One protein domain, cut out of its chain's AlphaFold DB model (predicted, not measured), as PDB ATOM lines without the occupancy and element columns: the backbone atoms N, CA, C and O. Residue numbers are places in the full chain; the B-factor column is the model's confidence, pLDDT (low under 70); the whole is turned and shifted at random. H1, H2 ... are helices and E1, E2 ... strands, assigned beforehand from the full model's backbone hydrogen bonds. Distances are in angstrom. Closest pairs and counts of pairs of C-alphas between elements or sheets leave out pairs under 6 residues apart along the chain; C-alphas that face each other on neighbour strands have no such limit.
ATOM      1  N   SER A 146     -32.780  21.736   6.530       97.44
ATOM      2  CA  SER A 146     -32.592  20.977   7.772       97.44
ATOM      3  C   SER A 146     -33.911  20.529   8.395       97.44
ATOM      4  O   SER A 146     -34.015  19.379   8.816       97.44
ATOM      5  N   ALA A 147     -34.926  21.393   8.403       96.12
ATOM      6  CA  ALA A 147     -36.251  21.071   8.918       96.12
ATOM      7  C   ALA A 147     -36.898  19.920   8.132       96.12
ATOM      8  O   ALA A 147     -37.513  19.040   8.733       96.12
ATOM      9  N   LEU A 148     -36.714  19.875   6.804       97.31
ATOM     10  CA  LEU A 148     -37.176  18.745   5.991       97.31
ATOM     11  C   LEU A 148     -36.481  17.447   6.400       97.31
ATOM     12  O   LEU A 148     -37.154  16.440   6.605       97.31
ATOM     13  N   VAL A 149     -35.153  17.463   6.536       98.25
ATOM     14  CA  VAL A 149     -34.374  16.263   6.883       98.25
ATOM     15  C   VAL A 149     -34.724  15.742   8.276       98.25
ATOM     16  O   VAL A 149     -34.931  14.545   8.438       98.25
ATOM     17  N   GLN A 150     -34.873  16.620   9.268       97.31
ATOM     18  CA  GLN A 150     -35.296  16.225  10.619       97.31
ATOM     19  C   GLN A 150     -36.685  15.580  10.626       97.31
ATOM     20  O   GLN A 150     -36.915  14.584  11.312       97.31
ATOM     21  N   ASP A 151     -37.613  16.142   9.852       96.06
ATOM     22  CA  ASP A 151     -38.950  15.585   9.682       96.06
ATOM     23  C   ASP A 151     -38.915  14.228   8.974       96.06
ATOM     24  O   ASP A 151     -39.604  13.305   9.405       96.06
ATOM     25  N   PHE A 152     -38.089  14.094   7.934       97.12
ATOM     26  CA  PHE A 152     -37.909  12.837   7.217       97.12
ATOM     27  C   PHE A 152     -37.360  11.742   8.131       97.12
ATOM     28  O   PHE A 152     -37.943  10.666   8.165       97.12
ATOM     29  N   ILE A 153     -36.298  12.014   8.899       97.81
ATOM     30  CA  ILE A 153     -35.691  11.051   9.836       97.81
ATOM     31  C   ILE A 153     -36.740  10.548  10.835       97.81
ATOM     32  O   ILE A 153     -36.895   9.346  11.033       97.81
ATOM     33  N   ARG A 154     -37.523  11.463  11.417       96.19
ATOM     34  CA  ARG A 154     -38.588  11.115  12.366       96.19
ATOM     35  C   ARG A 154     -39.705  10.294  11.722       96.19
ATOM     36  O   ARG A 154     -40.141   9.293  12.280       96.19
ATOM     37  N   ASP A 155     -40.202  10.719  10.563       95.44
ATOM     38  CA  ASP A 155     -41.277  10.000   9.878       95.44
ATOM     39  C   ASP A 155     -40.784   8.639   9.327       95.44
ATOM     40  O   ASP A 155     -41.578   7.698   9.238       95.44
ATOM     41  N   TYR A 156     -39.490   8.513   8.996       96.50
ATOM     42  CA  TYR A 156     -38.850   7.255   8.605       96.50
ATOM     43  C   TYR A 156     -38.799   6.265   9.765       96.50
ATOM     44  O   TYR A 156     -39.200   5.121   9.569       96.50
ATOM     45  N   GLU A 157     -38.375   6.685  10.961       95.94
ATOM     46  CA  GLU A 157     -38.383   5.839  12.165       95.94
ATOM     47  C   GLU A 157     -39.780   5.240  12.398       95.94
ATOM     48  O   GLU A 157     -39.939   4.021  12.481       95.94
ATOM     49  N   ILE A 158     -40.819   6.085  12.382       95.19
ATOM     50  CA  ILE A 158     -42.214   5.651  12.563       95.19
ATOM     51  C   ILE A 158     -42.623   4.631  11.490       95.19
ATOM     52  O   ILE A 158     -43.313   3.646  11.778       95.19
ATOM     53  N   TRP A 159     -42.230   4.865  10.233       95.38
ATOM     54  CA  TRP A 159     -42.495   3.922   9.150       95.38
ATOM     55  C   TRP A 159     -41.744   2.599   9.336       95.38
ATOM     56  O   TRP A 159     -42.350   1.544   9.140       95.38
ATOM     57  N   ASN A 160     -40.465   2.641   9.714       96.38
ATOM     58  CA  ASN A 160     -39.639   1.457   9.927       96.38
ATOM     59  C   ASN A 160     -40.242   0.580  11.028       96.38
ATOM     60  O   ASN A 160     -40.468  -0.609  10.805       96.38
ATOM     61  N   ASP A 161     -40.585   1.175  12.170       94.06
ATOM     62  CA  ASP A 161     -41.192   0.473  13.302       94.06
ATOM     63  C   ASP A 161     -42.517  -0.186  12.916       94.06
ATOM     64  O   ASP A 161     -42.777  -1.349  13.245       94.06
ATOM     65  N   TYR A 162     -43.350   0.537  12.162       93.62
ATOM     66  CA  TYR A 162     -44.579  -0.009  11.598       93.62
ATOM     67  C   TYR A 162     -44.294  -1.192  10.666       93.62
ATOM     68  O   TYR A 162     -44.914  -2.251  10.795       93.62
ATOM     69  N   ALA A 163     -43.354  -1.033   9.734       92.44
ATOM     70  CA  ALA A 163     -43.047  -2.051   8.746       92.44
ATOM     71  C   ALA A 163     -42.475  -3.318   9.394       92.44
ATOM     72  O   ALA A 163     -42.911  -4.428   9.068       92.44
ATOM     73  N   PHE A 164     -41.576  -3.155  10.365       93.88
ATOM     74  CA  PHE A 164     -41.029  -4.251  11.146       93.88
ATOM     75  C   PHE A 164     -42.120  -4.975  11.940       93.88
ATOM     76  O   PHE A 164     -42.196  -6.202  11.871       93.88
ATOM     77  N   ALA A 165     -43.017  -4.256  12.621       91.81
ATOM     78  CA  ALA A 165     -44.123  -4.871  13.355       91.81
ATOM     79  C   ALA A 165     -45.061  -5.680  12.438       91.81
ATOM     80  O   ALA A 165     -45.393  -6.824  12.751       91.81
ATOM     81  N   GLU A 166     -45.433  -5.129  11.279       89.12
ATOM     82  CA  GLU A 166     -46.254  -5.827  10.276       89.12
ATOM     83  C   GLU A 166     -45.546  -7.062   9.703       89.12
ATOM     84  O   GLU A 166     -46.197  -8.044   9.363       89.12
ATOM     85  N   SER A 167     -44.211  -7.057   9.628       90.75
ATOM     86  CA  SER A 167     -43.443  -8.193   9.092       90.75
ATOM     87  C   SER A 167     -43.526  -9.445   9.963       90.75
ATOM     88  O   SER A 167     -43.280 -10.550   9.484       90.75
ATOM     89  N   GLN A 168     -43.905  -9.276  11.233       91.25
ATOM     90  CA  GLN A 168     -44.119 -10.373  12.174       91.25
ATOM     91  C   GLN A 168     -45.476 -11.068  11.961       91.25
ATOM     92  O   GLN A 168     -45.764 -12.073  12.613       91.25
ATOM     93  N   ILE A 169     -46.318 -10.538  11.070       89.50
ATOM     94  CA  ILE A 169     -47.621 -11.091  10.712       89.50
ATOM     95  C   ILE A 169     -47.466 -11.870   9.402       89.50
ATOM     96  O   ILE A 169     -47.085 -11.315   8.372       89.50
ATOM     97  N   ASP A 170     -47.793 -13.162   9.423       87.31
ATOM     98  CA  ASP A 170     -47.807 -13.994   8.215       87.31
ATOM     99  C   ASP A 170     -49.098 -13.764   7.410       87.31
ATOM    100  O   ASP A 170     -50.014 -14.587   7.399       87.31
ATOM    101  N   ASP A 171     -49.194 -12.581   6.798       87.06
ATOM    102  CA  ASP A 171     -50.332 -12.138   5.994       87.06
ATOM    103  C   ASP A 171     -49.850 -11.394   4.729       87.06
ATOM    104  O   ASP A 171     -49.113 -10.404   4.822       87.06
ATOM    105  N   PRO A 172     -50.252 -11.823   3.516       84.50
ATOM    106  CA  PRO A 172     -49.994 -11.075   2.287       84.50
ATOM    107  C   PRO A 172     -50.473  -9.613   2.320       84.50
ATOM    108  O   PRO A 172     -49.840  -8.762   1.688       84.50
ATOM    109  N   GLU A 173     -51.549  -9.302   3.048       86.88
ATOM    110  CA  GLU A 173     -52.056  -7.933   3.191       86.88
ATOM    111  C   GLU A 173     -51.089  -7.047   3.995       86.88
ATOM    112  O   GLU A 173     -50.884  -5.886   3.639       86.88
ATOM    113  N   ALA A 174     -50.392  -7.603   4.994       82.94
ATOM    114  CA  ALA A 174     -49.376  -6.879   5.763       82.94
ATOM    115  C   ALA A 174     -48.242  -6.368   4.854       82.94
ATOM    116  O   ALA A 174     -47.860  -5.198   4.903       82.94
ATOM    117  N   ARG A 175     -47.772  -7.202   3.915       86.62
ATOM    118  CA  ARG A 175     -46.746  -6.802   2.927       86.62
ATOM    119  C   ARG A 175     -47.223  -5.691   1.995       86.62
ATOM    120  O   ARG A 175     -46.431  -4.839   1.591       86.62
ATOM    121  N   TRP A 176     -48.499  -5.710   1.614       88.12
ATOM    122  CA  TRP A 176     -49.095  -4.637   0.819       88.12
ATOM    123  C   TRP A 176     -49.146  -3.329   1.614       88.12
ATOM    124  O   TRP A 176     -48.736  -2.282   1.111       88.12
ATOM    125  N   ASN A 177     -49.568  -3.397   2.876       86.75
ATOM    126  CA  ASN A 177     -49.673  -2.231   3.746       86.75
ATOM    127  C   ASN A 177     -48.310  -1.578   4.019       86.75
ATOM    128  O   ASN A 177     -48.210  -0.351   3.979       86.75
ATOM    129  N   GLN A 178     -47.252  -2.373   4.204       87.56
ATOM    130  CA  GLN A 178     -45.870  -1.887   4.332       87.56
ATOM    131  C   GLN A 178     -45.443  -1.032   3.134       87.56
ATOM    132  O   GLN A 178     -44.911   0.067   3.308       87.56
ATOM    133  N   ARG A 179     -45.708  -1.521   1.914       91.00
ATOM    134  CA  ARG A 179     -45.384  -0.805   0.670       91.00
ATOM    135  C   ARG A 179     -46.174   0.487   0.561       91.00
ATOM    136  O   ARG A 179     -45.583   1.535   0.365       91.00
ATOM    137  N   GLN A 180     -47.484   0.434   0.783       91.94
ATOM    138  CA  GLN A 180     -48.325   1.632   0.744       91.94
ATOM    139  C   GLN A 180     -47.900   2.676   1.784       91.94
ATOM    140  O   GLN A 180     -47.936   3.873   1.512       91.94
ATOM    141  N   ALA A 181     -47.486   2.251   2.980       91.31
ATOM    142  CA  ALA A 181     -46.961   3.164   3.988       91.31
ATOM    143  C   ALA A 181     -45.648   3.824   3.534       91.31
ATOM    144  O   ALA A 181     -45.488   5.027   3.738       91.31
ATOM    145  N   TYR A 182     -44.763   3.078   2.867       93.62
ATOM    146  CA  TYR A 182     -43.533   3.631   2.301       93.62
ATOM    147  C   TYR A 182     -43.810   4.597   1.146       93.62
ATOM    148  O   TYR A 182     -43.280   5.701   1.135       93.62
ATOM    149  N   ASP A 183     -44.709   4.246   0.224       92.00
ATOM    150  CA  ASP A 183     -45.103   5.123  -0.885       92.00
ATOM    151  C   ASP A 183     -45.650   6.463  -0.353       92.00
ATOM    152  O   ASP A 183     -45.344   7.535  -0.880       92.00
ATOM    153  N   ASN A 184     -46.419   6.427   0.741       91.31
ATOM    154  CA  ASN A 184     -46.918   7.630   1.412       91.31
ATOM    155  C   ASN A 184     -45.790   8.464   2.043       91.31
ATOM    156  O   ASN A 184     -45.828   9.691   1.964       91.31
ATOM    157  N   LEU A 185     -44.783   7.818   2.642       93.44
ATOM    158  CA  LEU A 185     -43.589   8.499   3.142       93.44
ATOM    159  C   LEU A 185     -42.860   9.190   1.981       93.44
ATOM    160  O   LEU A 185     -42.646  10.399   2.013       93.44
ATOM    161  N   ILE A 186     -42.553   8.461   0.907       94.62
ATOM    162  CA  ILE A 186     -41.804   9.016  -0.224       94.62
ATOM    163  C   ILE A 186     -42.566  10.155  -0.903       94.62
ATOM    164  O   ILE A 186     -41.986  11.205  -1.166       94.62
ATOM    165  N   THR A 187     -43.869  10.008  -1.139       92.06
ATOM    166  CA  THR A 187     -44.680  11.052  -1.797       92.06
ATOM    167  C   THR A 187     -44.839  12.326  -0.963       92.06
ATOM    168  O   THR A 187     -45.100  13.389  -1.533       92.06
ATOM    169  N   ARG A 188     -44.649  12.246   0.362       92.56
ATOM    170  CA  ARG A 188     -44.616  13.409   1.254       92.56
ATOM    171  C   ARG A 188     -43.333  14.224   1.079       92.56
ATOM    172  O   ARG A 188     -43.420  15.448   1.041       92.56
ATOM    173  N   TYR A 189     -42.179  13.569   0.950       95.62
ATOM    174  CA  TYR A 189     -40.867  14.238   0.942       95.62
ATOM    175  C   TYR A 189     -40.276  14.458  -0.456       95.62
ATOM    176  O   TYR A 189     -39.484  15.377  -0.648       95.62
ATOM    177  N   CYS A 190     -40.660  13.650  -1.442       95.38
ATOM    178  CA  CYS A 190     -40.113  13.679  -2.798       95.38
ATOM    179  C   CYS A 190     -41.122  14.228  -3.821       95.38
ATOM    180  O   CYS A 190     -42.317  14.406  -3.544       95.38
ATOM    181  N   LEU A 191     -40.650  14.468  -5.047       92.50
ATOM    182  CA  LEU A 191     -41.546  14.729  -6.174       92.50
ATOM    183  C   LEU A 191     -42.352  13.488  -6.580       92.50
ATOM    184  O   LEU A 191     -41.886  12.364  -6.383       92.50
ATOM    185  N   PRO A 192     -43.534  13.673  -7.202       88.19
ATOM    186  CA  PRO A 192     -44.380  12.567  -7.658       88.19
ATOM    187  C   PRO A 192     -43.724  11.598  -8.653       88.19
ATOM    188  O   PRO A 192     -44.139  10.449  -8.734       88.19
ATOM    189  N   ASP A 193     -42.735  12.049  -9.424       88.50
ATOM    190  CA  ASP A 193     -42.023  11.266 -10.441       88.50
ATOM    191  C   ASP A 193     -40.757  10.575  -9.904       88.50
ATOM    192  O   ASP A 193     -40.026   9.918 -10.651       88.50
ATOM    193  N   LYS A 194     -40.493  10.689  -8.596       91.81
ATOM    194  CA  LYS A 194     -39.348  10.065  -7.939       91.81
ATOM    195  C   LYS A 194     -39.368   8.548  -8.151       91.81
ATOM    196  O   LYS A 194     -40.282   7.849  -7.724       91.81
ATOM    197  N   THR A 195     -38.285   8.032  -8.729       90.19
ATOM    198  CA  THR A 195     -37.961   6.600  -8.695       90.19
ATOM    199  C   THR A 195     -37.098   6.312  -7.471       90.19
ATOM    200  O   THR A 195     -36.076   6.977  -7.264       90.19
ATOM    201  N   TYR A 196     -37.503   5.325  -6.679       88.75
ATOM    202  CA  TYR A 196     -36.856   4.910  -5.435       88.75
ATOM    203  C   TYR A 196     -36.693   3.388  -5.385       88.75
ATOM    204  O   TYR A 196     -37.310   2.653  -6.159       88.75
ATOM    205  N   GLN A 197     -35.797   2.927  -4.512       86.38
ATOM    206  CA  GLN A 197     -35.497   1.506  -4.345       86.38
ATOM    207  C   GLN A 197     -36.640   0.774  -3.631       86.38
ATOM    208  O   GLN A 197     -37.575   1.384  -3.113       86.38
ATOM    209  N   GLY A 198     -36.585  -0.559  -3.631       84.69
ATOM    210  CA  GLY A 198     -37.533  -1.368  -2.866       84.69
ATOM    211  C   GLY A 198     -37.436  -1.095  -1.363       84.69
ATOM    212  O   GLY A 198     -36.422  -0.604  -0.878       84.69
ATOM    213  N   ILE A 199     -38.492  -1.448  -0.627       89.56
ATOM    214  CA  ILE A 199     -38.520  -1.286   0.828       89.56
ATOM    215  C   ILE A 199     -37.444  -2.147   1.503       89.56
ATOM    216  O   ILE A 199     -37.333  -3.340   1.217       89.56
ATOM    217  N   ALA A 200     -36.708  -1.540   2.427       89.00
ATOM    218  CA  ALA A 200     -35.837  -2.204   3.385       89.00
ATOM    219  C   ALA A 200     -36.140  -1.617   4.768       89.00
ATOM    220  O   ALA A 200     -36.256  -0.404   4.899       89.00
ATOM    221  N   TYR A 201     -36.335  -2.476   5.764       92.88
ATOM    222  CA  TYR A 201     -36.628  -2.085   7.141       92.88
ATOM    223  C   TYR A 201     -35.957  -3.068   8.101       92.88
ATOM    224  O   TYR A 201     -35.722  -4.229   7.748       92.88
ATOM    225  N   GLY A 202     -35.668  -2.603   9.312       92.19
ATOM    226  CA  GLY A 202     -34.960  -3.349  10.346       92.19
ATOM    227  C   GLY A 202     -35.698  -3.357  11.681       92.19
ATOM    228  O   GLY A 202     -36.668  -2.631  11.881       92.19
ATOM    229  N   SER A 203     -35.230  -4.194  12.609       91.81
ATOM    230  CA  SER A 203     -35.713  -4.186  13.999       91.81
ATOM    231  C   SER A 203     -35.341  -2.911  14.756       91.81
ATOM    232  O   SER A 203     -36.019  -2.558  15.713       91.81
ATOM    233  N   ASP A 204     -34.259  -2.261  14.333       91.25
ATOM    234  CA  ASP A 204     -33.873  -0.909  14.714       91.25
ATOM    235  C   ASP A 204     -33.867  -0.077  13.415       91.25
ATOM    236  O   ASP A 204     -33.503  -0.600  12.356       91.25
ATOM    237  N   ALA A 205     -34.324   1.175  13.470       92.19
ATOM    238  CA  ALA A 205     -34.348   2.058  12.307       92.19
ATOM    239  C   ALA A 205     -32.941   2.592  11.989       92.19
ATOM    240  O   ALA A 205     -32.213   3.006  12.889       92.19
ATOM    241  N   ASP A 206     -32.591   2.636  10.700       88.31
ATOM    242  CA  ASP A 206     -31.311   3.201  10.230       88.31
ATOM    243  C   ASP A 206     -31.249   4.737  10.342       88.31
ATOM    244  O   ASP A 206     -30.167   5.325  10.283       88.31
ATOM    245  N   HIS A 207     -32.415   5.370  10.505       93.69
ATOM    246  CA  HIS A 207     -32.590   6.804  10.702       93.69
ATOM    247  C   HIS A 207     -33.501   7.035  11.903       93.69
ATOM    248  O   HIS A 207     -34.673   6.652  11.872       93.69
ATOM    249  N   THR A 208     -32.962   7.680  12.937       94.69
ATOM    250  CA  THR A 208     -33.644   7.871  14.225       94.69
ATOM    251  C   THR A 208     -33.262   9.233  14.805       94.69
ATOM    252  O   THR A 208     -32.067   9.524  14.885       94.69
ATOM    253  N   PRO A 209     -34.205  10.092  15.237       94.25
ATOM    254  CA  PRO A 209     -33.890  11.448  15.696       94.25
ATOM    255  C   PRO A 209     -32.958  11.531  16.914       94.25
ATOM    256  O   PRO A 209     -32.293  12.547  17.100       94.25
ATOM    257  N   ASP A 210     -32.923  10.504  17.767       94.12
ATOM    258  CA  ASP A 210     -32.052  10.445  18.949       94.12
ATOM    259  C   ASP A 210     -30.639   9.922  18.636       94.12
ATOM    260  O   ASP A 210     -29.725  10.129  19.435       94.12
ATOM    261  N   GLN A 211     -30.448   9.277  17.481       96.00
ATOM    262  CA  GLN A 211     -29.182   8.666  17.064       96.00
ATOM    263  C   GLN A 211     -28.557   9.351  15.843       96.00
ATOM    264  O   GLN A 211     -27.357   9.207  15.624       96.00
ATOM    265  N   GLU A 212     -29.326  10.116  15.068       97.94
ATOM    266  CA  GLU A 212     -28.871  10.821  13.874       97.94
ATOM    267  C   GLU A 212     -28.893  12.340  14.069       97.94
ATOM    268  O   GLU A 212     -29.922  12.950  14.358       97.94
ATOM    269  N   THR A 213     -27.738  12.974  13.876       97.56
ATOM    270  CA  THR A 213     -27.558  14.418  14.078       97.56
ATOM    271  C   THR A 213     -27.106  15.104  12.798       97.56
ATOM    272  O   THR A 213     -26.263  14.582  12.073       97.56
ATOM    273  N   ILE A 214     -27.640  16.294  12.509       98.44
ATOM    274  CA  ILE A 214     -27.153  17.131  11.403       98.44
ATOM    275  C   ILE A 214     -25.773  17.680  11.769       98.44
ATOM    276  O   ILE A 214     -25.620  18.355  12.784       98.44
ATOM    277  N   ILE A 215     -24.786  17.428  10.910       98.25
ATOM    278  CA  ILE A 215     -23.404  17.896  11.078       98.25
ATOM    279  C   ILE A 215     -23.058  19.066  10.150       98.25
ATOM    280  O   ILE A 215     -22.192  19.872  10.486       98.25
ATOM    281  N   SER A 216     -23.734  19.202   9.005       98.44
ATOM    282  CA  SER A 216     -23.588  20.376   8.137       98.44
ATOM    283  C   SER A 216     -24.805  20.599   7.247       98.44
ATOM    284  O   SER A 216     -25.484  19.655   6.847       98.44
ATOM    285  N   VAL A 217     -25.034  21.863   6.892       98.56
ATOM    286  CA  VAL A 217     -26.053  22.292   5.929       98.56
ATOM    287  C   VAL A 217     -25.404  23.266   4.951       98.56
ATOM    288  O   VAL A 217     -24.809  24.262   5.364       98.56
ATOM    289  N   HIS A 218     -25.527  22.985   3.659       98.25
ATOM    290  CA  HIS A 218     -25.041  23.830   2.576       98.25
ATOM    291  C   HIS A 218     -26.181  24.113   1.599       98.25
ATOM    292  O   HIS A 218     -26.501  23.282   0.757       98.25
ATOM    293  N   GLU A 219     -26.791  25.294   1.696       96.88
ATOM    294  CA  GLU A 219     -27.834  25.738   0.766       96.88
ATOM    295  C   GLU A 219     -27.242  26.651  -0.316       96.88
ATOM    296  O   GLU A 219     -26.513  27.599  -0.018       96.88
ATOM    297  N   THR A 220     -27.554  26.383  -1.584       95.94
ATOM    298  CA  THR A 220     -27.165  27.208  -2.736       95.94
ATOM    299  C   THR A 220     -28.364  27.395  -3.662       95.94
ATOM    300  O   THR A 220     -28.683  26.533  -4.484       95.94
ATOM    301  N   GLY A 221     -29.037  28.542  -3.533       94.94
ATOM    302  CA  GLY A 221     -30.227  28.868  -4.322       94.94
ATOM    303  C   GLY A 221     -31.357  27.867  -4.080       94.94
ATOM    304  O   GLY A 221     -31.855  27.753  -2.963       94.94
ATOM    305  N   ASP A 222     -31.730  27.134  -5.128       97.12
ATOM    306  CA  ASP A 222     -32.791  26.121  -5.098       97.12
ATOM    307  C   ASP A 222     -32.265  24.703  -4.829       97.12
ATOM    308  O   ASP A 222     -32.952  23.723  -5.100       97.12
ATOM    309  N   THR A 223     -31.044  24.561  -4.316       98.12
ATOM    310  CA  THR A 223     -30.455  23.262  -3.954       98.12
ATOM    311  C   THR A 223     -29.881  23.306  -2.549       98.12
ATOM    312  O   THR A 223     -29.455  24.366  -2.086       98.12
ATOM    313  N   ALA A 224     -29.875  22.167  -1.865       98.50
ATOM    314  CA  ALA A 224     -29.228  22.034  -0.572       98.50
ATOM    315  C   ALA A 224     -28.600  20.653  -0.395       98.50
ATOM    316  O   ALA A 224     -29.145  19.646  -0.840       98.50
ATOM    317  N   GLU A 225     -27.473  20.622   0.306       98.62
ATOM    318  CA  GLU A 225     -26.860  19.410   0.830       98.62
ATOM    319  C   GLU A 225     -26.924  19.457   2.358       98.62
ATOM    320  O   GLU A 225     -26.420  20.392   2.985       98.62
ATOM    321  N   VAL A 226     -27.548  18.453   2.969       98.69
ATOM    322  CA  VAL A 226     -27.580  18.280   4.425       98.69
ATOM    323  C   VAL A 226     -26.836  16.999   4.750       98.69
ATOM    324  O   VAL A 226     -27.194  15.927   4.266       98.69
ATOM    325  N   ARG A 227     -25.794  17.095   5.573       98.56
ATOM    326  CA  ARG A 227     -25.045  15.929   6.040       98.56
ATOM    327  C   ARG A 227     -25.431  15.619   7.467       98.56
ATOM    328  O   ARG A 227     -25.522  16.523   8.303       98.56
ATOM    329  N   THR A 228     -25.605  14.340   7.743       98.62
ATOM    330  CA  THR A 228     -25.909  13.840   9.079       98.62
ATOM    331  C   THR A 228     -24.918  12.760   9.479       98.62
ATOM    332  O   THR A 228     -24.215  12.195   8.639       98.62
ATOM    333  N   ARG A 229     -24.869  12.490  10.779       97.94
ATOM    334  CA  ARG A 229     -24.150  11.367  11.361       97.94
ATOM    335  C   ARG A 229     -25.081  10.591  12.269       97.94
ATOM    336  O   ARG A 229     -25.579  11.148  13.248       97.94
ATOM    337  N   PHE A 230     -25.258   9.318  11.951       97.38
ATOM    338  CA  PHE A 230     -25.828   8.325  12.841       97.38
ATOM    339  C   PHE A 230     -24.750   7.773  13.777       97.38
ATOM    340  O   PHE A 230     -23.618   7.499  13.362       97.38
ATOM    341  N   GLN A 231     -25.122   7.588  15.037       96.38
ATOM    342  CA  GLN A 231     -24.311   6.976  16.075       96.38
ATOM    343  C   GLN A 231     -25.150   5.942  16.826       96.38
ATOM    344  O   GLN A 231     -26.170   6.280  17.433       96.38
ATOM    345  N   ASP A 232     -24.714   4.679  16.830       94.12
ATOM    346  CA  ASP A 232     -25.442   3.669  17.588       94.12
ATOM    347  C   ASP A 232     -25.344   3.926  19.102       94.12
ATOM    348  O   ASP A 232     -24.263   4.159  19.647       94.12
ATOM    349  N   ARG A 233     -26.487   3.877  19.792       89.94
ATOM    350  CA  ARG A 233     -26.589   4.129  21.239       89.94
ATOM    351  C   ARG A 233     -25.993   3.013  22.100       89.94
ATOM    352  O   ARG A 233     -25.660   3.254  23.258       89.94
ATOM    353  N   LYS A 234     -25.926   1.781  21.580       91.25
ATOM    354  CA  LYS A 234     -25.369   0.607  22.273       91.25
ATOM    355  C   LYS A 234     -23.897   0.408  21.915       91.25
ATOM    356  O   LYS A 234     -23.135  -0.059  22.759       91.25
ATOM    357  N   PHE A 235     -23.513   0.748  20.687       91.88
ATOM    358  CA  PHE A 235     -22.198   0.484  20.119       91.88
ATOM    359  C   PHE A 235     -21.595   1.758  19.518       91.88
ATOM    360  O   PHE A 235     -21.815   2.089  18.358       91.88
ATOM    361  N   ASP A 236     -20.773   2.454  20.299       89.75
ATOM    362  CA  ASP A 236     -20.133   3.717  19.907       89.75
ATOM    363  C   ASP A 236     -19.248   3.621  18.645       89.75
ATOM    364  O   ASP A 236     -19.062   4.601  17.928       89.75
ATOM    365  N   PHE A 237     -18.741   2.435  18.320       90.56
ATOM    366  CA  PHE A 237     -17.978   2.189  17.096       90.56
ATOM    367  C   PHE A 237     -18.841   2.072  15.827       90.56
ATOM    368  O   PHE A 237     -18.287   2.071  14.728       90.56
ATOM    369  N   ILE A 238     -20.169   1.948  15.945       90.62
ATOM    370  CA  ILE A 238     -21.080   1.910  14.795       90.62
ATOM    371  C   ILE A 238     -21.526   3.337  14.487       90.62
ATOM    372  O   ILE A 238     -22.373   3.908  15.175       90.62
ATOM    373  N   THR A 239     -20.951   3.902  13.429       95.00
ATOM    374  CA  THR A 239     -21.299   5.231  12.929       95.00
ATOM    375  C   THR A 239     -21.470   5.212  11.416       95.00
ATOM    376  O   THR A 239     -20.747   4.508  10.707       95.00
ATOM    377  N   HIS A 240     -22.435   5.989  10.932       95.69
ATOM    378  CA  HIS A 240     -22.732   6.138   9.512       95.69
ATOM    379  C   HIS A 240     -22.930   7.615   9.192       95.69
ATOM    380  O   HIS A 240     -23.695   8.297   9.874       95.69
ATOM    381  N   ASP A 241     -22.259   8.108   8.155       97.88
ATOM    382  CA  ASP A 241     -22.511   9.449   7.639       97.88
ATOM    383  C   ASP A 241     -23.524   9.351   6.501       97.88
ATOM    384  O   ASP A 241     -23.366   8.539   5.590       97.88
ATOM    385  N   TYR A 242     -24.538  10.213   6.514       98.44
ATOM    386  CA  TYR A 242     -25.473  10.335   5.401       98.44
ATOM    387  C   TYR A 242     -25.382  11.703   4.741       98.44
ATOM    388  O   TYR A 242     -24.921  12.696   5.313       98.44
ATOM    389  N   THR A 243     -25.801  11.762   3.483       98.56
ATOM    390  CA  THR A 243     -25.933  13.006   2.728       98.56
ATOM    391  C   THR A 243     -27.279  13.040   2.029       98.56
ATOM    392  O   THR A 243     -27.568  12.206   1.173       98.56
ATOM    393  N   TYR A 244     -28.080  14.032   2.394       98.62
ATOM    394  CA  TYR A 244     -29.362  14.349   1.794       98.62
ATOM    395  C   TYR A 244     -29.133  15.456   0.769       98.62
ATOM    396  O   TYR A 244     -28.666  16.542   1.112       98.62
ATOM    397  N   GLU A 245     -29.464  15.183  -0.485       98.31
ATOM    398  CA  GLU A 245     -29.496  16.175  -1.556       98.31
ATOM    399  C   GLU A 245     -30.947  16.595  -1.761       98.31
ATOM    400  O   GLU A 245     -31.821  15.766  -2.032       98.31
ATOM    401  N   LEU A 246     -31.210  17.887  -1.599       98.38
ATOM    402  CA  LEU A 246     -32.528  18.485  -1.696       98.38
ATOM    403  C   LEU A 246     -32.553  19.509  -2.819       98.38
ATOM    404  O   LEU A 246     -31.553  20.161  -3.128       98.38
ATOM    405  N   PHE A 247     -33.736  19.711  -3.377       97.00
ATOM    406  CA  PHE A 247     -33.978  20.797  -4.313       97.00
ATOM    407  C   PHE A 247     -35.304  21.485  -3.989       97.00
ATOM    408  O   PHE A 247     -36.204  20.898  -3.379       97.00
ATOM    409  N   ARG A 248     -35.416  22.752  -4.372       95.62
ATOM    410  CA  ARG A 248     -36.588  23.583  -4.142       95.62
ATOM    411  C   ARG A 248     -37.390  23.705  -5.434       95.62
ATOM    412  O   ARG A 248     -36.868  24.149  -6.451       95.62
ATOM    413  N   ALA A 249     -38.674  23.357  -5.398       93.12
ATOM    414  CA  ALA A 249     -39.616  23.613  -6.487       93.12
ATOM    415  C   ALA A 249     -40.875  24.289  -5.959       93.12
ATOM    416  O   ALA A 249     -41.370  23.961  -4.887       93.12
ATOM    417  N   ALA A 250     -41.376  25.275  -6.708       89.62
ATOM    418  CA  ALA A 250     -42.541  26.075  -6.317       89.62
ATOM    419  C   ALA A 250     -42.447  26.648  -4.881       89.62
ATOM    420  O   ALA A 250     -43.455  26.814  -4.199       89.62
ATOM    421  N   GLY A 251     -41.226  26.961  -4.425       89.62
ATOM    422  CA  GLY A 251     -40.963  27.489  -3.085       89.62
ATOM    423  C   GLY A 251     -40.949  26.447  -1.961       89.62
ATOM    424  O   GLY A 251     -40.885  26.842  -0.801       89.62
ATOM    425  N   GLN A 252     -40.989  25.149  -2.271       92.62
ATOM    426  CA  GLN A 252     -40.953  24.060  -1.292       92.62
ATOM    427  C   GLN A 252     -39.719  23.188  -1.480       92.62
ATOM    428  O   GLN A 252     -39.317  22.910  -2.607       92.62
ATOM    429  N   TRP A 253     -39.125  22.758  -0.369       96.44
ATOM    430  CA  TRP A 253     -38.046  21.779  -0.378       96.44
ATOM    431  C   TRP A 253     -38.572  20.373  -0.651       96.44
ATOM    432  O   TRP A 253     -39.641  19.992  -0.175       96.44
ATOM    433  N   HIS A 254     -37.781  19.602  -1.385       96.62
ATOM    434  CA  HIS A 254     -38.025  18.200  -1.676       96.62
ATOM    435  C   HIS A 254     -36.721  17.416  -1.561       96.62
ATOM    436  O   HIS A 254     -35.669  17.870  -2.015       96.62
ATOM    437  N   LEU A 255     -36.803  16.212  -1.001       97.69
ATOM    438  CA  LEU A 255     -35.697  15.268  -0.970       97.69
ATOM    439  C   LEU A 255     -35.494  14.675  -2.370       97.69
ATOM    440  O   LEU A 255     -36.403  14.073  -2.945       97.69
ATOM    441  N   GLN A 256     -34.297  14.859  -2.927       96.50
ATOM    442  CA  GLN A 256     -33.925  14.323  -4.231       96.50
ATOM    443  C   GLN A 256     -33.143  13.034  -4.111       96.50
ATOM    444  O   GLN A 256     -33.419  12.118  -4.877       96.50
ATOM    445  N   VAL A 257     -32.161  12.958  -3.216       96.81
ATOM    446  CA  VAL A 257     -31.308  11.777  -3.052       96.81
ATOM    447  C   VAL A 257     -30.906  11.641  -1.592       96.81
ATOM    448  O   VAL A 257     -30.635  12.637  -0.928       96.81
ATOM    449  N   LEU A 258     -30.849  10.403  -1.111       97.31
ATOM    450  CA  LEU A 258     -30.211  10.057   0.154       97.31
ATOM    451  C   LEU A 258     -29.043   9.124  -0.134       97.31
ATOM    452  O   LEU A 258     -29.210   8.114  -0.821       97.31
ATOM    453  N   TRP A 259     -27.878   9.468   0.396       97.50
ATOM    454  CA  TRP A 259     -26.650   8.700   0.282       97.50
ATOM    455  C   TRP A 259     -26.193   8.230   1.656       97.50
ATOM    456  O   TRP A 259     -26.122   9.047   2.570       97.50
ATOM    457  N   LEU A 260     -25.812   6.961   1.770       96.69
ATOM    458  CA  LEU A 260     -24.897   6.480   2.801       96.69
ATOM    459  C   LEU A 260     -23.465   6.741   2.322       96.69
ATOM    460  O   LEU A 260     -23.104   6.357   1.207       96.69
ATOM    461  N   CYS A 261     -22.665   7.402   3.147       96.75
ATOM    462  CA  CYS A 261     -21.305   7.822   2.838       96.75
ATOM    463  C   CYS A 261     -20.325   7.141   3.802       96.75
ATOM    464  O   CYS A 261     -20.432   7.299   5.017       96.75
ATOM    465  N   ASP A 262     -19.348   6.420   3.260       93.31
ATOM    466  CA  ASP A 262     -18.255   5.815   4.023       93.31
ATOM    467  C   ASP A 262     -16.900   6.039   3.319       93.31
ATOM    468  O   ASP A 262     -16.788   6.808   2.360       93.31
ATOM    469  N   GLU A 263     -15.846   5.378   3.802       92.94
ATOM    470  CA  GLU A 263     -14.503   5.449   3.209       92.94
ATOM    471  C   GLU A 263     -14.421   4.852   1.791       92.94
ATOM    472  O   GLU A 263     -13.523   5.197   1.022       92.94
ATOM    473  N   ASN A 264     -15.354   3.965   1.432       92.75
ATOM    474  CA  ASN A 264     -15.392   3.251   0.159       92.75
ATOM    475  C   ASN A 264     -16.226   3.980  -0.903       92.75
ATOM    476  O   ASN A 264     -16.066   3.713  -2.098       92.75
ATOM    477  N   GLY A 265     -17.094   4.910  -0.500       94.81
ATOM    478  CA  GLY A 265     -17.785   5.809  -1.412       94.81
ATOM    479  C   GLY A 265     -19.162   6.257  -0.935       94.81
ATOM    480  O   GLY A 265     -19.434   6.403   0.253       94.81
ATOM    481  N   ARG A 266     -20.030   6.536  -1.914       96.06
ATOM    482  CA  ARG A 266     -21.417   6.968  -1.703       96.06
ATOM    483  C   ARG A 266     -22.359   5.920  -2.278       96.06
ATOM    484  O   ARG A 266     -22.319   5.639  -3.477       96.06
ATOM    485  N   TYR A 267     -23.231   5.386  -1.437       94.75
ATOM    486  CA  TYR A 267     -24.216   4.373  -1.793       94.75
ATOM    487  C   TYR A 267     -25.599   4.990  -1.736       94.75
ATOM    488  O   TYR A 267     -25.991   5.581  -0.733       94.75
ATOM    489  N   ARG A 268     -26.337   4.903  -2.840       93.56
ATOM    490  CA  ARG A 268     -27.668   5.500  -2.910       93.56
ATOM    491  C   ARG A 268     -28.635   4.689  -2.053       93.56
ATOM    492  O   ARG A 268     -28.750   3.485  -2.268       93.56
ATOM    493  N   CYS A 269     -29.370   5.359  -1.175       91.31
ATOM    494  CA  CYS A 269     -30.428   4.784  -0.341       91.31
ATOM    495  C   CYS A 269     -31.825   5.203  -0.829       91.31
ATOM    496  O   CYS A 269     -32.768   4.423  -0.726       91.31
TER     497      CYS A 269
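What this domain is: This is residues 146 to 269 of the 270 residues of an uncharacterized protein of Paracoccus sp. M683 (UniProt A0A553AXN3). A twisted sheet of five strands curls round the first part of a long helix, H1, and a second helix, H2, folds back beside H1 to make a helical hairpin whose far end, residues 168 to 173, sticks out from the sheet. The printed part has 124 residues, with two named helices followed by five named strands, H1 H2 E1 E2 E3 E4 E5. The sheet's order is E1 E2 E3 E4 E5, all antiparallel, and the class is mixed, helices and strands. The whole is compact, with a radius of gyration of the C-alphas of 15.0 A and spans of 47 by 39 by 25 A.

Where its parts are: H1, residues 146 to 167, begins at C-alpha 146 (-32.592, 20.977, 7.772) and is 31.2 A long. H2, residues 172 to 189, is 26.9 A long. E1, residues 212 to 220, bends by 55 degrees at residue 215 and is 23.4 A long. E2, residues 223 to 231, measures 26.5 A, E3, residues 239 to 249, 32.4 A, and E4, residues 252 to 261, 25.8 A. E5, residues 266 to 268, is 6.5 A long and ends at C-alpha 268 (-27.668, 5.500, -2.910).

How they stand to each other: H1 and H2 touch, closest at the C-alphas of Ala 163 and Gln 178, 5.2 A, at a shallow tilt of 2 degrees, opposite ways. In both helices every O i to N i+4 pair is within hydrogen-bond range. H1 is on the sheet, with its residues 146 to 154; the closest C-alphas of H1 and E2 are those of Ser 146 and Val 226, 6.6 A. H2 only grazes the sheet, with residues 186 to 189. The strands form a meander, each the antiparallel neighbour of the one before. Within hydrogen-bond range are N 218 and O 225 of E1 and E2, 2.8 A, N 226 and O 244 of E2 and E3, 2.9 A, N 245 and O 257 of E3 and E4, 2.8 A, and N 267 and O 260 of E5 and E4, 2.8 A. E1 and E5 are the edge strands and are apart.

The domain as a whole: The C-alphas farthest apart, those of Asp 170 and Gly 221, are 48.0 A apart. The printed part has no cut. The link from H2 to E1, residues 190 to 211, is long. Mean pLDDT of the printed part is 93.8, and no printed residue is under 70.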